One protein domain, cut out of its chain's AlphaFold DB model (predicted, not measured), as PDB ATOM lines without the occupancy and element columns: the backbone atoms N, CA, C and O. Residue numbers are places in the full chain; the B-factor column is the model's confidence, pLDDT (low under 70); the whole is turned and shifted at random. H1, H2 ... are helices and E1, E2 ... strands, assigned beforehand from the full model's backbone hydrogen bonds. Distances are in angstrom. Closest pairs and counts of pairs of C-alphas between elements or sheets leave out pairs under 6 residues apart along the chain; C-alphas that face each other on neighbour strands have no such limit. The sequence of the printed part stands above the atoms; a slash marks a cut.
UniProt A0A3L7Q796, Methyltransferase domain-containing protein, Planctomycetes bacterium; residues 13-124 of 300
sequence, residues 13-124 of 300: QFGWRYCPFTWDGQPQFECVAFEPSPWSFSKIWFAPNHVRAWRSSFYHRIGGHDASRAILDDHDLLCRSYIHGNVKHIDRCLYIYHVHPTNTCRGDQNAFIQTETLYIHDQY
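Overview. This is residues 13 to 124 of the 300 residues of the protein "Methyltransferase domain-containing protein" of Planctomycetes bacterium (UniProt A0A3L7Q796). A hairpin of two strands, E1 and E2, makes one end of the domain; a cluster of helices H1, H3 and H4, with H2 near H3, makes the other. The 112 printed residues run E1, E2, H1, H2, H3, H4; the class is mixed, with under half in named elements. The whole is compact, radius of gyration of the C-alphas 15.1 A, spanning 42 by 34 by 28 A.

Arrangement. Look first at E1, residues 17 to 23, and E2, residues 26 to 32, an antiparallel hairpin; N 21 and O 28, 2.9 A apart, are within hydrogen-bond range. H1, residues 38 to 42, touches H3, residues 73 to 84; their closest C-alphas, Phe 41 and Cys 79, are 5.9 A apart. H2, residues 56 to 61, is near H3, with 6 pairs of C-alphas within 10 A. H4, residues 108 to 124, touches H1 with residues 117 to 124 alone, closest at the C-alphas of Ser 42 and His 121, 4.7 A. Those residues touch H3 too, closest at the C-alphas of Cys 79 and Tyr 124, 6.6 A, at a shallow tilt of 18 degrees, the same way. In H1, H2 and H3 every O i to N i+4 pair is within hydrogen-bond range, in H4 11 of 13.

Along the chain. Find C-alpha 17 at (117.430, -48.336, -16.151), where E1 begins its 18.3 A; E2 runs 18.5 A and H3 16.4 A. H4 runs 25.3 A to C-alpha 124 at (123.071, -54.193, 8.325).

Size, cuts and confidence. The printed part has no cut; links H1 to H2, H2 to H3 and H3 to H4 are long. Residues 98 to 103 stand free, and pLDDT is under 70 at residues 104 to 106.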
ATOM      1  N   GLN A  13     113.293 -42.242 -12.076       85.56
ATOM      2  CA  GLN A  13     113.724 -41.221 -11.110       85.56
ATOM      3  C   GLN A  13     114.477 -41.801  -9.900       85.56
ATOM      4  O   GLN A  13     115.244 -41.090  -9.260       85.56
ATOM      5  N   PHE A  14     114.283 -43.092  -9.596       84.31
ATOM      6  CA  PHE A  14     115.011 -43.803  -8.537       84.31
ATOM      7  C   PHE A  14     116.241 -44.558  -9.067       84.31
ATOM      8  O   PHE A  14     116.739 -45.476  -8.418       84.31
ATOM      9  N   GLY A  15     116.719 -44.212 -10.267       88.44
ATOM     10  CA  GLY A  15     117.925 -44.780 -10.872       88.44
ATOM     11  C   GLY A  15     117.715 -46.092 -11.633       88.44
ATOM     12  O   GLY A  15     118.686 -46.667 -12.128       88.44
ATOM     13  N   TRP A  16     116.472 -46.567 -11.761       91.44
ATOM     14  CA  TRP A  16     116.156 -47.733 -12.584       91.44
ATOM     15  C   TRP A  16     116.447 -47.460 -14.057       91.44
ATOM     16  O   TRP A  16     116.086 -46.415 -14.593       91.44
ATOM     17  N   ARG A  17     117.081 -48.423 -14.727       92.62
ATOM     18  CA  ARG A  17     117.430 -48.336 -16.151       92.62
ATOM     19  C   ARG A  17     116.902 -49.551 -16.896       92.62
ATOM     20  O   ARG A  17     116.769 -50.633 -16.323       92.62
ATOM     21  N   TYR A  18     116.621 -49.366 -18.183       92.50
ATOM     22  CA  TYR A  18     116.069 -50.414 -19.035       92.50
ATOM     23  C   TYR A  18     116.803 -50.506 -20.361       92.50
ATOM     24  O   TYR A  18     117.063 -49.489 -21.004       92.50
ATOM     25  N   CYS A  19     117.046 -51.733 -20.808       91.38
ATOM     26  CA  CYS A  19     117.580 -52.016 -22.136       91.38
ATOM     27  C   CYS A  19     116.533 -52.766 -22.972       91.38
ATOM     28  O   CYS A  19     115.796 -53.592 -22.425       91.38
ATOM     29  N   PRO A  20     116.421 -52.500 -24.288       91.94
ATOM     30  CA  PRO A  20     115.607 -53.329 -25.171       91.94
ATOM     31  C   PRO A  20     116.054 -54.793 -25.099       91.94
ATOM     32  O   PRO A  20     117.245 -55.085 -25.175       91.94
ATOM     33  N   PHE A  21     115.098 -55.707 -24.979       90.88
ATOM     34  CA  PHE A  21     115.346 -57.143 -24.918       90.88
ATOM     35  C   PHE A  21     114.342 -57.878 -25.810       90.88
ATOM     36  O   PHE A  21     113.226 -57.407 -26.013       90.88
ATOM     37  N   THR A  22     114.698 -59.039 -26.353       90.56
ATOM     38  CA  THR A  22     113.762 -59.863 -27.133       90.56
ATOM     39  C   THR A  22     113.657 -61.237 -26.504       90.56
ATOM     40  O   THR A  22     114.659 -61.925 -26.329       90.56
ATOM     41  N   TRP A  23     112.428 -61.655 -26.207       88.88
ATOM     42  CA  TRP A  23     112.138 -62.981 -25.678       88.88
ATOM     43  C   TRP A  23     111.024 -63.633 -26.491       88.88
ATOM     44  O   TRP A  23     109.960 -63.042 -26.654       88.88
ATOM     45  N   ASP A  24     111.280 -64.832 -27.017       89.38
ATOM     46  CA  ASP A  24     110.319 -65.592 -27.835       89.38
ATOM     47  C   ASP A  24     109.758 -64.780 -29.026       89.38
ATOM     48  O   ASP A  24     108.559 -64.735 -29.298       89.38
ATOM     49  N   GLY A  25     110.642 -64.024 -29.690       89.62
ATOM     50  CA  GLY A  25     110.290 -63.132 -30.800       89.62
ATOM     51  C   GLY A  25     109.479 -61.889 -30.407       89.62
ATOM     52  O   GLY A  25     109.151 -61.086 -31.277       89.62
ATOM     53  N   GLN A  26     109.170 -61.698 -29.121       87.56
ATOM     54  CA  GLN A  26     108.431 -60.542 -28.618       87.56
ATOM     55  C   GLN A  26     109.385 -59.486 -28.040       87.56
ATOM     56  O   GLN A  26     110.302 -59.839 -27.290       87.56
ATOM     57  N   PRO A  27     109.174 -58.190 -28.335       89.00
ATOM     58  CA  PRO A  27     109.925 -57.117 -27.699       89.00
ATOM     59  C   PRO A  27     109.572 -57.033 -26.210       89.00
ATOM     60  O   PRO A  27     108.405 -57.057 -25.823       89.00
ATOM     61  N   GLN A  28     110.603 -56.938 -25.384       88.44
ATOM     62  CA  GLN A  28     110.578 -56.799 -23.933       88.44
ATOM     63  C   GLN A  28     111.596 -55.727 -23.517       88.44
ATOM     64  O   GLN A  28     112.306 -55.154 -24.348       88.44
ATOM     65  N   PHE A  29     111.695 -55.476 -22.214       89.31
ATOM     66  CA  PHE A  29     112.774 -54.684 -21.638       89.31
ATOM     67  C   PHE A  29     113.455 -55.475 -20.527       89.31
ATOM     68  O   PHE A  29     112.788 -56.063 -19.677       89.31
ATOM     69  N   GLU A  30     114.781 -55.467 -20.530       90.75
ATOM     70  CA  GLU A  30     115.584 -55.890 -19.391       90.75
ATOM     71  C   GLU A  30     115.619 -54.752 -18.373       90.75
ATOM     72  O   GLU A  30     115.930 -53.614 -18.723       90.75
ATOM     73  N   CYS A  31     115.286 -55.056 -17.120       90.69
ATOM     74  CA  CYS A  31     115.502 -54.150 -16.001       90.69
ATOM     75  C   CYS A  31     116.951 -54.310 -15.535       90.69
ATOM     76  O   CYS A  31     117.318 -55.368 -15.023       90.69
ATOM     77  N   VAL A  32     117.774 -53.286 -15.760       90.81
ATOM     78  CA  VAL A  32     119.211 -53.328 -15.464       90.81
ATOM     79  C   VAL A  32     119.403 -53.289 -13.951       90.81
ATOM     80  O   VAL A  32     118.945 -52.352 -13.292       90.81
ATOM     81  N   ALA A  33     120.077 -54.299 -13.402       90.81
ATOM     82  CA  ALA A  33     120.339 -54.374 -11.971       90.81
ATOM     83  C   ALA A  33     121.299 -53.263 -11.511       90.81
ATOM     84  O   ALA A  33     122.166 -52.801 -12.256       90.81
ATOM     85  N   PHE A  34     121.151 -52.843 -10.256       91.25
ATOM     86  CA  PHE A  34     122.080 -51.907  -9.632       91.25
ATOM     87  C   PHE A  34     123.423 -52.579  -9.350       91.25
ATOM     88  O   PHE A  34     123.486 -53.760  -9.003       91.25
ATOM     89  N   GLU A  35     124.499 -51.798  -9.432       90.69
ATOM     90  CA  GLU A  35     125.819 -52.263  -9.013       90.69
ATOM     91  C   GLU A  35     125.809 -52.673  -7.528       90.69
ATOM     92  O   GLU A  35     125.141 -52.021  -6.708       90.69
ATOM     93  N   PRO A  36     126.546 -53.733  -7.141       92.81
ATOM     94  CA  PRO A  36     126.647 -54.143  -5.748       92.81
ATOM     95  C   PRO A  36     127.253 -53.048  -4.866       92.81
ATOM     96  O   PRO A  36     128.444 -52.747  -4.934       92.81
ATOM     97  N   SER A  37     126.439 -52.477  -3.986       94.50
ATOM     98  CA  SER A  37     126.838 -51.418  -3.060       94.50
ATOM     99  C   SER A  37     126.028 -51.515  -1.765       94.50
ATOM    100  O   SER A  37     124.978 -52.165  -1.757       94.50
ATOM    101  N   PRO A  38     126.447 -50.836  -0.683       96.75
ATOM    102  CA  PRO A  38     125.620 -50.725   0.515       96.75
ATOM    103  C   PRO A  38     124.231 -50.148   0.209       96.75
ATOM    104  O   PRO A  38     123.241 -50.586   0.787       96.75
ATOM    105  N   TRP A  39     124.131 -49.225  -0.755       93.19
ATOM    106  CA  TRP A  39     122.856 -48.642  -1.170       93.19
ATOM    107  C   TRP A  39     121.907 -49.692  -1.754       93.19
ATOM    108  O   TRP A  39     120.773 -49.822  -1.295       93.19
ATOM    109  N   SER A  40     122.381 -50.485  -2.721       93.56
ATOM    110  CA  SER A  40     121.543 -51.495  -3.374       93.56
ATOM    111  C   SER A  40     121.243 -52.689  -2.470       93.56
ATOM    112  O   SER A  40     120.150 -53.237  -2.532       93.56
ATOM    113  N   PHE A  41     122.169 -53.080  -1.592       96.50
ATOM    114  CA  PHE A  41     121.989 -54.241  -0.716       96.50
ATOM    115  C   PHE A  41     121.188 -53.946   0.549       96.50
ATOM    116  O   PHE A  41     120.547 -54.845   1.082       96.50
ATOM    117  N   SER A  42     121.189 -52.709   1.042       95.75
ATOM    118  CA  SER A  42     120.524 -52.381   2.307       95.75
ATOM    119  C   SER A  42     118.996 -52.318   2.207       95.75
ATOM    120  O   SER A  42     118.325 -52.376   3.234       95.75
ATOM    121  N   LYS A  43     118.423 -52.262   0.995       94.88
ATOM    122  CA  LYS A  43     116.970 -52.262   0.755       94.88
ATOM    123  C   LYS A  43     116.596 -53.229  -0.362       94.88
ATOM    124  O   LYS A  43     117.126 -53.129  -1.466       94.88
ATOM    125  N   ILE A  44     115.612 -54.097  -0.116       93.31
ATOM    126  CA  ILE A  44     115.183 -55.122  -1.082       93.31
ATOM    127  C   ILE A  44     114.699 -54.532  -2.411       93.31
ATOM    128  O   ILE A  44     114.775 -55.190  -3.442       93.31
ATOM    129  N   TRP A  45     114.242 -53.276  -2.403       90.38
ATOM    130  CA  TRP A  45     113.798 -52.573  -3.604       90.38
ATOM    131  C   TRP A  45     114.884 -52.514  -4.677       90.38
ATOM    132  O   TRP A  45     114.563 -52.624  -5.849       90.38
ATOM    133  N   PHE A  46     116.152 -52.377  -4.286       92.38
ATOM    134  CA  PHE A  46     117.277 -52.187  -5.205       92.38
ATOM    135  C   PHE A  46     118.221 -53.396  -5.257       92.38
ATOM    136  O   PHE A  46     119.158 -53.419  -6.060       92.38
ATOM    137  N   ALA A  47     118.000 -54.385  -4.391       92.38
ATOM    138  CA  ALA A  47     118.888 -55.522  -4.236       92.38
ATOM    139  C   ALA A  47     118.805 -56.482  -5.442       92.38
ATOM    140  O   ALA A  47     117.775 -56.543  -6.120       92.38
ATOM    141  N   PRO A  48     119.862 -57.272  -5.719       88.31
ATOM    142  CA  PRO A  48     119.834 -58.253  -6.800       88.31
ATOM    143  C   PRO A  48     118.667 -59.234  -6.652       88.31
ATOM    144  O   PRO A  48     118.542 -59.915  -5.632       88.31
ATOM    145  N   ASN A  49     117.833 -59.334  -7.687       83.44
ATOM    146  CA  ASN A  49     116.586 -60.089  -7.629       83.44
ATOM    147  C   ASN A  49     116.622 -61.367  -8.491       83.44
ATOM    148  O   ASN A  49     117.278 -61.437  -9.531       83.44
ATOM    149  N   HIS A  50     115.865 -62.375  -8.056       84.88
ATOM    150  CA  HIS A  50     115.645 -63.675  -8.694       84.88
ATOM    151  C   HIS A  50     116.871 -64.594  -8.797       84.88
ATOM    152  O   HIS A  50     117.048 -65.464  -7.941       84.88
ATOM    153  N   VAL A  51     117.695 -64.463  -9.843       90.00
ATOM    154  CA  VAL A  51     118.784 -65.419 -10.104       90.00
ATOM    155  C   VAL A  51     119.998 -65.053  -9.266       90.00
ATOM    156  O   VAL A  51     120.692 -64.074  -9.520       90.00
ATOM    157  N   ARG A  52     120.250 -65.879  -8.251       92.88
ATOM    158  CA  ARG A  52     121.346 -65.730  -7.297       92.88
ATOM    159  C   ARG A  52     121.987 -67.094  -7.079       92.88
ATOM    160  O   ARG A  52     121.288 -68.104  -7.014       92.88
ATOM    161  N   ALA A  53     123.311 -67.133  -6.993       93.88
ATOM    162  CA  ALA A  53     124.053 -68.378  -6.852       93.88
ATOM    163  C   ALA A  53     125.213 -68.215  -5.874       93.88
ATOM    164  O   ALA A  53     125.934 -67.219  -5.894       93.88
ATOM    165  N   TRP A  54     125.421 -69.243  -5.058       96.44
ATOM    166  CA  TRP A  54     126.483 -69.298  -4.065       96.44
ATOM    167  C   TRP A  54     127.243 -70.612  -4.191       96.44
ATOM    168  O   TRP A  54     126.674 -71.648  -4.541       96.44
ATOM    169  N   ARG A  55     128.530 -70.603  -3.824       96.81
ATOM    170  CA  ARG A  55     129.202 -71.859  -3.472       96.81
ATOM    171  C   ARG A  55     128.497 -72.439  -2.249       96.81
ATOM    172  O   ARG A  55     128.277 -71.714  -1.280       96.81
ATOM    173  N   SER A  56     128.198 -73.735  -2.268       97.69
ATOM    174  CA  SER A  56     127.499 -74.408  -1.164       97.69
ATOM    175  C   SER A  56     128.204 -74.207   0.180       97.69
ATOM    176  O   SER A  56     127.558 -73.913   1.179       97.69
ATOM    177  N   SER A  57     129.536 -74.286   0.207       97.81
ATOM    178  CA  SER A  57     130.330 -74.039   1.416       97.81
ATOM    179  C   SER A  57     130.176 -72.614   1.951       97.81
ATOM    180  O   SER A  57     130.068 -72.422   3.157       97.81
ATOM    181  N   PHE A  58     130.125 -71.613   1.068       98.06
ATOM    182  CA  PHE A  58     129.912 -70.220   1.454       98.06
ATOM    183  C   PHE A  58     128.507 -70.004   2.016       98.06
ATOM    184  O   PHE A  58     128.376 -69.419   3.085       98.06
ATOM    185  N   TYR A  59     127.482 -70.518   1.327       97.75
ATOM    186  CA  TYR A  59     126.082 -70.408   1.741       97.75
ATOM    187  C   TYR A  59     125.870 -70.936   3.165       97.75
ATOM    188  O   TYR A  59     125.328 -70.226   4.008       97.75
ATOM    189  N   HIS A  60     126.377 -72.138   3.463       97.56
ATOM    190  CA  HIS A  60     126.275 -72.713   4.807       97.56
ATOM    191  C   HIS A  60     127.101 -71.941   5.840       97.56
ATOM    192  O   HIS A  60     126.634 -71.732   6.953       97.56
ATOM    193  N   ARG A  61     128.302 -71.470   5.475       97.81
ATOM    194  CA  ARG A  61     129.165 -70.698   6.383       97.81
ATOM    195  C   ARG A  61     128.503 -69.410   6.866       97.81
ATOM    196  O   ARG A  61     128.706 -69.037   8.013       97.81
ATOM    197  N   ILE A  62     127.749 -68.731   6.002       97.50
ATOM    198  CA  ILE A  62     127.049 -67.496   6.380       97.50
ATOM    199  C   ILE A  62     125.670 -67.753   6.999       97.50
ATOM    200  O   ILE A  62     125.002 -66.789   7.352       97.50
ATOM    201  N   GLY A  63     125.242 -69.015   7.126       97.00
ATOM    202  CA  GLY A  63     123.989 -69.421   7.774       97.00
ATOM    203  C   GLY A  63     122.811 -69.721   6.838       97.00
ATOM    204  O   GLY A  63     121.775 -70.164   7.313       97.00
ATOM    205  N   GLY A  64     122.946 -69.529   5.520       96.25
ATOM    206  CA  GLY A  64     121.865 -69.774   4.553       96.25
ATOM    207  C   GLY A  64     120.619 -68.900   4.767       96.25
ATOM    208  O   GLY A  64     120.695 -67.879   5.448       96.25
ATOM    209  N   HIS A  65     119.490 -69.258   4.153       95.44
ATOM    210  CA  HIS A  65     118.203 -68.599   4.405       95.44
ATOM    211  C   HIS A  65     117.702 -68.906   5.820       95.44
ATOM    212  O   HIS A  65     117.802 -70.041   6.291       95.44
ATOM    213  N   ASP A  66     117.136 -67.893   6.468       93.25
ATOM    214  CA  ASP A  66     116.515 -68.026   7.780       93.25
ATOM    215  C   ASP A  66     115.056 -68.469   7.628       93.25
ATOM    216  O   ASP A  66     114.172 -67.668   7.332       93.25
ATOM    217  N   ALA A  67     114.804 -69.756   7.866       91.75
ATOM    218  CA  ALA A  67     113.470 -70.344   7.759       91.75
ATOM    219  C   ALA A  67     112.460 -69.799   8.791       91.75
ATOM    220  O   ALA A  67     111.269 -70.088   8.673       91.75
ATOM    221  N   SER A  68     112.904 -69.042   9.804       90.94
ATOM    222  CA  SER A  68     112.004 -68.389  10.763       90.94
ATOM    223  C   SER A  68     111.369 -67.106  10.213       90.94
ATOM    224  O   SER A  68     110.338 -66.663  10.723       90.94
ATOM    225  N   ARG A  69     111.939 -66.523   9.148       87.75
ATOM    226  CA  ARG A  69     111.398 -65.339   8.475       87.75
ATOM    227  C   ARG A  69     110.396 -65.752   7.400       87.75
ATOM    228  O   ARG A  69     110.708 -66.516   6.495       87.75
ATOM    229  N   ALA A  70     109.185 -65.204   7.474       83.19
ATOM    230  CA  ALA A  70     108.136 -65.480   6.488       83.19
ATOM    231  C   ALA A  70     108.375 -64.785   5.132       83.19
ATOM    232  O   ALA A  70     107.879 -65.247   4.106       83.19
ATOM    233  N   ILE A  71     109.093 -63.659   5.143       86.06
ATOM    234  CA  ILE A  71     109.477 -62.860   3.975       86.06
ATOM    235  C   ILE A  71     110.862 -62.242   4.213       86.06
ATOM    236  O   ILE A  71     111.279 -62.101   5.363       86.06
ATOM    237  N   LEU A  72     111.532 -61.805   3.142       90.25
ATOM    238  CA  LEU A  72     112.830 -61.108   3.185       90.25
ATOM    239  C   LEU A  72     113.972 -61.898   3.851       90.25
ATOM    240  O   LEU A  72     115.003 -61.323   4.203       90.25
ATOM    241  N   ASP A  73     113.824 -63.214   3.986       92.06
ATOM    242  CA  ASP A  73     114.917 -64.130   4.318       92.06
ATOM    243  C   ASP A  73     116.049 -64.041   3.281       92.06
ATOM    244  O   ASP A  73     117.234 -64.157   3.604       92.06
ATOM    245  N   ASP A  74     115.681 -63.771   2.032       92.12
ATOM    246  CA  ASP A  74     116.594 -63.556   0.927       92.12
ATOM    247  C   ASP A  74     117.297 -62.187   0.972       92.12
ATOM    248  O   ASP A  74     118.480 -62.103   0.639       92.12
ATOM    249  N   HIS A  75     116.619 -61.124   1.423       95.56
ATOM    250  CA  HIS A  75     117.235 -59.809   1.648       95.56
ATOM    251  C   HIS A  75     118.290 -59.878   2.755       95.56
ATOM    252  O   HIS A  75     119.425 -59.440   2.565       95.56
ATOM    253  N   ASP A  76     117.945 -60.507   3.878       96.50
ATOM    254  CA  ASP A  76     118.863 -60.785   4.984       96.50
ATOM    255  C   ASP A  76     120.096 -61.585   4.510       96.50
ATOM    256  O   ASP A  76     121.248 -61.201   4.760       96.50
ATOM    257  N   LEU A  77     119.873 -62.649   3.727       96.50
ATOM    258  CA  LEU A  77     120.951 -63.440   3.133       96.50
ATOM    259  C   LEU A  77     121.824 -62.622   2.174       96.50
ATOM    260  O   LEU A  77     123.043 -62.819   2.140       96.50
ATOM    261  N   LEU A  78     121.240 -61.719   1.386       96.69
ATOM    262  CA  LEU A  78     121.989 -60.832   0.498       96.69
ATOM    263  C   LEU A  78     122.898 -59.889   1.289       96.69
ATOM    264  O   LEU A  78     124.080 -59.792   0.951       96.69
ATOM    265  N   CYS A  79     122.399 -59.272   2.365       97.81
ATOM    266  CA  CYS A  79     123.214 -58.446   3.258       97.81
ATOM    267  C   CYS A  79     124.426 -59.234   3.775       97.81
ATOM    268  O   CYS A  79     125.572 -58.830   3.561       97.81
ATOM    269  N   ARG A  80     124.197 -60.422   4.353       97.81
ATOM    270  CA  ARG A  80     125.275 -61.312   4.829       97.81
ATOM    271  C   ARG A  80     126.228 -61.744   3.712       97.81
ATOM    272  O   ARG A  80     127.435 -61.856   3.933       97.81
ATOM    273  N   SER A  81     125.713 -61.965   2.504       97.25
ATOM    274  CA  SER A  81     126.522 -62.333   1.337       97.25
ATOM    275  C   SER A  81     127.490 -61.225   0.933       97.25
ATOM    276  O   SER A  81     128.638 -61.523   0.603       97.25
ATOM    277  N   TYR A  82     127.047 -59.966   0.980       97.75
ATOM    278  CA  TYR A  82     127.902 -58.811   0.713       97.75
ATOM    279  C   TYR A  82     128.970 -58.657   1.797       97.75
ATOM    280  O   TYR A  82     130.156 -58.574   1.484       97.75
ATOM    281  N   ILE A  83     128.557 -58.706   3.069       98.19
ATOM    282  CA  ILE A  83     129.433 -58.512   4.236       98.19
ATOM    283  C   ILE A  83     130.567 -59.546   4.263       98.19
ATOM    284  O   ILE A  83     131.729 -59.200   4.461       98.19
ATOM    285  N   HIS A  84     130.256 -60.823   4.029       98.00
ATOM    286  CA  HIS A  84     131.216 -61.917   4.220       98.00
ATOM    287  C   HIS A  84     131.847 -62.452   2.929       98.00
ATOM    288  O   HIS A  84     132.623 -63.415   2.976       98.00
ATOM    289  N   GLY A  85     131.489 -61.890   1.773       95.12
ATOM    290  CA  GLY A  85     131.834 -62.431   0.463       95.12
ATOM    291  C   GLY A  85     132.325 -61.394  -0.539       95.12
ATOM    292  O   GLY A  85     132.689 -60.269  -0.200       95.12
ATOM    293  N   ASN A  86     132.354 -61.832  -1.797       92.12
ATOM    294  CA  ASN A  86     132.562 -60.992  -2.968       92.12
ATOM    295  C   ASN A  86     131.362 -61.201  -3.888       92.12
ATOM    296  O   ASN A  86     131.075 -62.335  -4.282       92.12
ATOM    297  N   VAL A  87     130.667 -60.121  -4.227       92.25
ATOM    298  CA  VAL A  87     129.508 -60.161  -5.119       92.25
ATOM    299  C   VAL A  87     129.974 -59.883  -6.542       92.25
ATOM    300  O   VAL A  87     130.667 -58.902  -6.797       92.25
ATOM    301  N   LYS A  88     129.591 -60.750  -7.481       90.56
ATOM    302  CA  LYS A  88     129.849 -60.567  -8.911       90.56
ATOM    303  C   LYS A  88     128.513 -60.427  -9.628       90.56
ATOM    304  O   LYS A  88     127.731 -61.374  -9.648       90.56
ATOM    305  N   HIS A  89     128.273 -59.262 -10.217       90.56
ATOM    306  CA  HIS A  89     127.137 -59.059 -11.105       90.56
ATOM    307  C   HIS A  89     127.412 -59.734 -12.462       90.56
ATOM    308  O   HIS A  89     128.513 -59.619 -13.009       90.56
ATOM    309  N   ILE A  90     126.429 -60.480 -12.971       90.06
ATOM    310  CA  ILE A  90     126.421 -61.006 -14.338       90.06
ATOM    311  C   ILE A  90     125.472 -60.116 -15.132       90.06
ATOM    312  O   ILE A  90     124.262 -60.260 -14.999       90.06
ATOM    313  N   ASP A  91     126.032 -59.224 -15.944       89.62
ATOM    314  CA  ASP A  91     125.289 -58.235 -16.735       89.62
ATOM    315  C   ASP A  91     124.610 -58.884 -17.955       89.62
ATOM    316  O   ASP A  91     125.072 -58.786 -19.095       89.62
ATOM    317  N   ARG A  92     123.589 -59.705 -17.680       89.31
ATOM    318  CA  ARG A  92     122.777 -60.436 -18.659       89.31
ATOM    319  C   ARG A  92     121.372 -60.666 -18.106       89.31
ATOM    320  O   ARG A  92     121.220 -61.107 -16.967       89.31
ATOM    321  N   CYS A  93     120.365 -60.584 -18.972       90.56
ATOM    322  CA  CYS A  93     119.020 -61.030 -18.630       90.56
ATOM    323  C   CYS A  93     118.982 -62.564 -18.470       90.56
ATOM    324  O   CYS A  93     118.997 -63.311 -19.451       90.56
ATOM    325  N   LEU A  94     118.959 -63.043 -17.221       90.75
ATOM    326  CA  LEU A  94     118.931 -64.475 -16.878       90.75
ATOM    327  C   LEU A  94     117.559 -64.968 -16.400       90.75
ATOM    328  O   LEU A  94     117.395 -66.156 -16.127       90.75
ATOM    329  N   TYR A  95     116.581 -64.072 -16.269       90.75
ATOM    330  CA  TYR A  95     115.283 -64.390 -15.687       90.75
ATOM    331  C   TYR A  95     114.159 -63.584 -16.333       90.75
ATOM    332  O   TYR A  95     114.219 -62.358 -16.388       90.75
ATOM    333  N   ILE A  96     113.112 -64.281 -16.778       88.94
ATOM    334  CA  ILE A  96     111.883 -63.673 -17.291       88.94
ATOM    335  C   ILE A  96     110.818 -63.794 -16.215       88.94
ATOM    336  O   ILE A  96     110.375 -64.895 -15.882       88.94
ATOM    337  N   TYR A  97     110.413 -62.656 -15.655       85.25
ATOM    338  CA  TYR A  97     109.436 -62.649 -14.579       85.25
ATOM    339  C   TYR A  97     108.007 -62.627 -15.121       85.25
ATOM    340  O   TYR A  97     107.566 -61.665 -15.751       85.25
ATOM    341  N   HIS A  98     107.260 -63.690 -14.835       84.44
ATOM    342  CA  HIS A  98     105.847 -63.790 -15.173       84.44
ATOM    343  C   HIS A  98     105.001 -63.283 -14.006       84.44
ATOM    344  O   HIS A  98     104.830 -63.961 -12.996       84.44
ATOM    345  N   VAL A  99     104.471 -62.072 -14.146       78.44
ATOM    346  CA  VAL A  99     103.636 -61.440 -13.122       78.44
ATOM    347  C   VAL A  99     102.177 -61.865 -13.286       78.44
ATOM    348  O   VAL A  99     101.589 -61.697 -14.354       78.44
ATOM    349  N   HIS A 100     101.570 -62.347 -12.208       79.75
ATOM    350  CA  HIS A 100     100.159 -62.701 -12.103       79.75
ATOM    351  C   HIS A 100      99.522 -62.079 -10.836       79.75
ATOM    352  O   HIS A 100     100.218 -61.550  -9.967       79.75
ATOM    353  N   PRO A 101      98.179 -62.072 -10.712       76.00
ATOM    354  CA  PRO A 101      97.503 -61.461  -9.561       76.00
ATOM    355  C   PRO A 101      97.850 -62.091  -8.205       76.00
ATOM    356  O   PRO A 101      97.705 -61.435  -7.182       76.00
ATOM    357  N   THR A 102      98.314 -63.342  -8.197       76.50
ATOM    358  CA  THR A 102      98.602 -64.127  -6.984       76.50
ATOM    359  C   THR A 102     100.087 -64.173  -6.600       76.50
ATOM    360  O   THR A 102     100.467 -65.007  -5.782       76.50
ATOM    361  N   ASN A 103     100.955 -63.325  -7.176       74.94
ATOM    362  CA  ASN A 103     102.348 -63.230  -6.719       74.94
ATOM    363  C   ASN A 103     102.392 -62.836  -5.234       74.94
ATOM    364  O   ASN A 103     101.759 -61.863  -4.834       74.94
ATOM    365  N   THR A 104     103.194 -63.552  -4.446       69.62
ATOM    366  CA  THR A 104     103.340 -63.354  -2.991       69.62
ATOM    367  C   THR A 104     103.877 -61.972  -2.621       69.62
ATOM    368  O   THR A 104     103.541 -61.434  -1.577       69.62
ATOM    369  N   CYS A 105     104.626 -61.318  -3.511       66.81
ATOM    370  CA  CYS A 105     105.085 -59.942  -3.309       66.81
ATOM    371  C   CYS A 105     103.983 -58.868  -3.461       66.81
ATOM    372  O   CYS A 105     104.295 -57.680  -3.550       66.81
ATOM    373  N   ARG A 106     102.703 -59.253  -3.549       67.62
ATOM    374  CA  ARG A 106     101.557 -58.350  -3.744       67.62
ATOM    375  C   ARG A 106     100.502 -58.540  -2.655       67.62
ATOM    376  O   ARG A 106     100.459 -59.562  -1.980       67.62
ATOM    377  N   GLY A 107      99.624 -57.547  -2.518       70.81
ATOM    378  CA  GLY A 107      98.557 -57.553  -1.514       70.81
ATOM    379  C   GLY A 107      99.079 -57.221  -0.116       70.81
ATOM    380  O   GLY A 107     100.005 -56.423   0.024       70.81
ATOM    381  N   ASP A 108      98.492 -57.842   0.905       71.81
ATOM    382  CA  ASP A 108      98.705 -57.496   2.318       71.81
ATOM    383  C   ASP A 108     100.166 -57.649   2.777       71.81
ATOM    384  O   ASP A 108     100.632 -56.915   3.649       71.81
ATOM    385  N   GLN A 109     100.931 -58.545   2.140       76.75
ATOM    386  CA  GLN A 109     102.352 -58.753   2.445       76.75
ATOM    387  C   GLN A 109     103.241 -57.580   2.007       76.75
ATOM    388  O   GLN A 109     104.311 -57.389   2.581       76.75
ATOM    389  N   ASN A 110     102.813 -56.762   1.037       81.44
ATOM    390  CA  ASN A 110     103.631 -55.650   0.546       81.44
ATOM    391  C   ASN A 110     103.862 -54.597   1.641       81.44
ATOM    392  O   ASN A 110     104.992 -54.170   1.848       81.44
ATOM    393  N   ALA A 111     102.830 -54.237   2.410       82.69
ATOM    394  CA  ALA A 111     102.977 -53.280   3.511       82.69
ATOM    395  C   ALA A 111     103.989 -53.763   4.567       82.69
ATOM    396  O   ALA A 111     104.787 -52.974   5.083       82.69
ATOM    397  N   PHE A 112     104.001 -55.073   4.837       84.75
ATOM    398  CA  PHE A 112     104.989 -55.686   5.715       84.75
ATOM    399  C   PHE A 112     106.396 -55.629   5.095       84.75
ATOM    400  O   PHE A 112     107.309 -55.145   5.754       84.75
ATOM    401  N   ILE A 113     106.562 -55.964   3.805       85.94
ATOM    402  CA  ILE A 113     107.839 -55.823   3.069       85.94
ATOM    403  C   ILE A 113     108.392 -54.391   3.152       85.94
ATOM    404  O   ILE A 113     109.577 -54.214   3.437       85.94
ATOM    405  N   GLN A 114     107.546 -53.375   2.929       87.94
ATOM    406  CA  GLN A 114     107.953 -51.961   2.958       87.94
ATOM    407  C   GLN A 114     108.531 -51.539   4.308       87.94
ATOM    408  O   GLN A 114     109.423 -50.697   4.369       87.94
ATOM    409  N   THR A 115     108.021 -52.124   5.388       89.00
ATOM    410  CA  THR A 115     108.487 -51.826   6.741       89.00
ATOM    411  C   THR A 115     109.722 -52.659   7.076       89.00
ATOM    412  O   THR A 115     110.729 -52.132   7.548       89.00
ATOM    413  N   GLU A 116     109.674 -53.955   6.776       92.12
ATOM    414  CA  GLU A 116     110.674 -54.921   7.219       92.12
ATOM    415  C   GLU A 116     112.024 -54.743   6.524       92.12
ATOM    416  O   GLU A 116     113.073 -54.852   7.161       92.12
ATOM    417  N   THR A 117     112.024 -54.307   5.260       94.31
ATOM    418  CA  THR A 117     113.267 -53.937   4.570       94.31
ATOM    419  C   THR A 117     114.015 -52.792   5.258       94.31
ATOM    420  O   THR A 117     115.240 -52.732   5.154       94.31
ATOM    421  N   LEU A 118     113.320 -51.883   5.954       95.12
ATOM    422  CA  LEU A 118     113.955 -50.774   6.672       95.12
ATOM    423  C   LEU A 118     114.536 -51.224   8.017       95.12
ATOM    424  O   LEU A 118     115.520 -50.643   8.470       95.12
ATOM    425  N   TYR A 119     113.971 -52.260   8.642       94.38
ATOM    426  CA  TYR A 119     114.592 -52.894   9.806       94.38
ATOM    427  C   TYR A 119     115.860 -53.651   9.408       94.38
ATOM    428  O   TYR A 119     116.876 -53.503  10.079       94.38
ATOM    429  N   ILE A 120     115.841 -54.378   8.283       95.94
ATOM    430  CA  ILE A 120     117.044 -55.027   7.733       95.94
ATOM    431  C   ILE A 120     118.114 -53.976   7.394       95.94
ATOM    432  O   ILE A 120     119.277 -54.154   7.750       95.94
ATOM    433  N   HIS A 121     117.732 -52.846   6.784       97.56
ATOM    434  CA  HIS A 121     118.637 -51.707   6.588       97.56
ATOM    435  C   HIS A 121     119.274 -51.260   7.910       97.56
ATOM    436  O   HIS A 121     120.495 -51.167   8.012       97.56
ATOM    437  N   ASP A 122     118.456 -51.003   8.935       96.56
ATOM    438  CA  ASP A 122     118.941 -50.543  10.237       96.56
ATOM    439  C   ASP A 122     119.895 -51.548  10.903       96.56
ATOM    440  O   ASP A 122     120.836 -51.117  11.567       96.56
ATOM    441  N   GLN A 123     119.685 -52.850  10.691       96.50
ATOM    442  CA  GLN A 123     120.545 -53.924  11.198       96.50
ATOM    443  C   GLN A 123     121.894 -54.009  10.472       96.50
ATOM    444  O   GLN A 123     122.917 -54.241  11.113       96.50
ATOM    445  N   TYR A 124     121.906 -53.848   9.146       98.25
ATOM    446  CA  TYR A 124     123.071 -54.193   8.325       98.25
ATOM    447  C   TYR A 124     123.815 -53.007   7.717       98.25
ATOM    448  O   TYR A 124     124.879 -53.222   7.138       98.25
TER     449      TYR A 124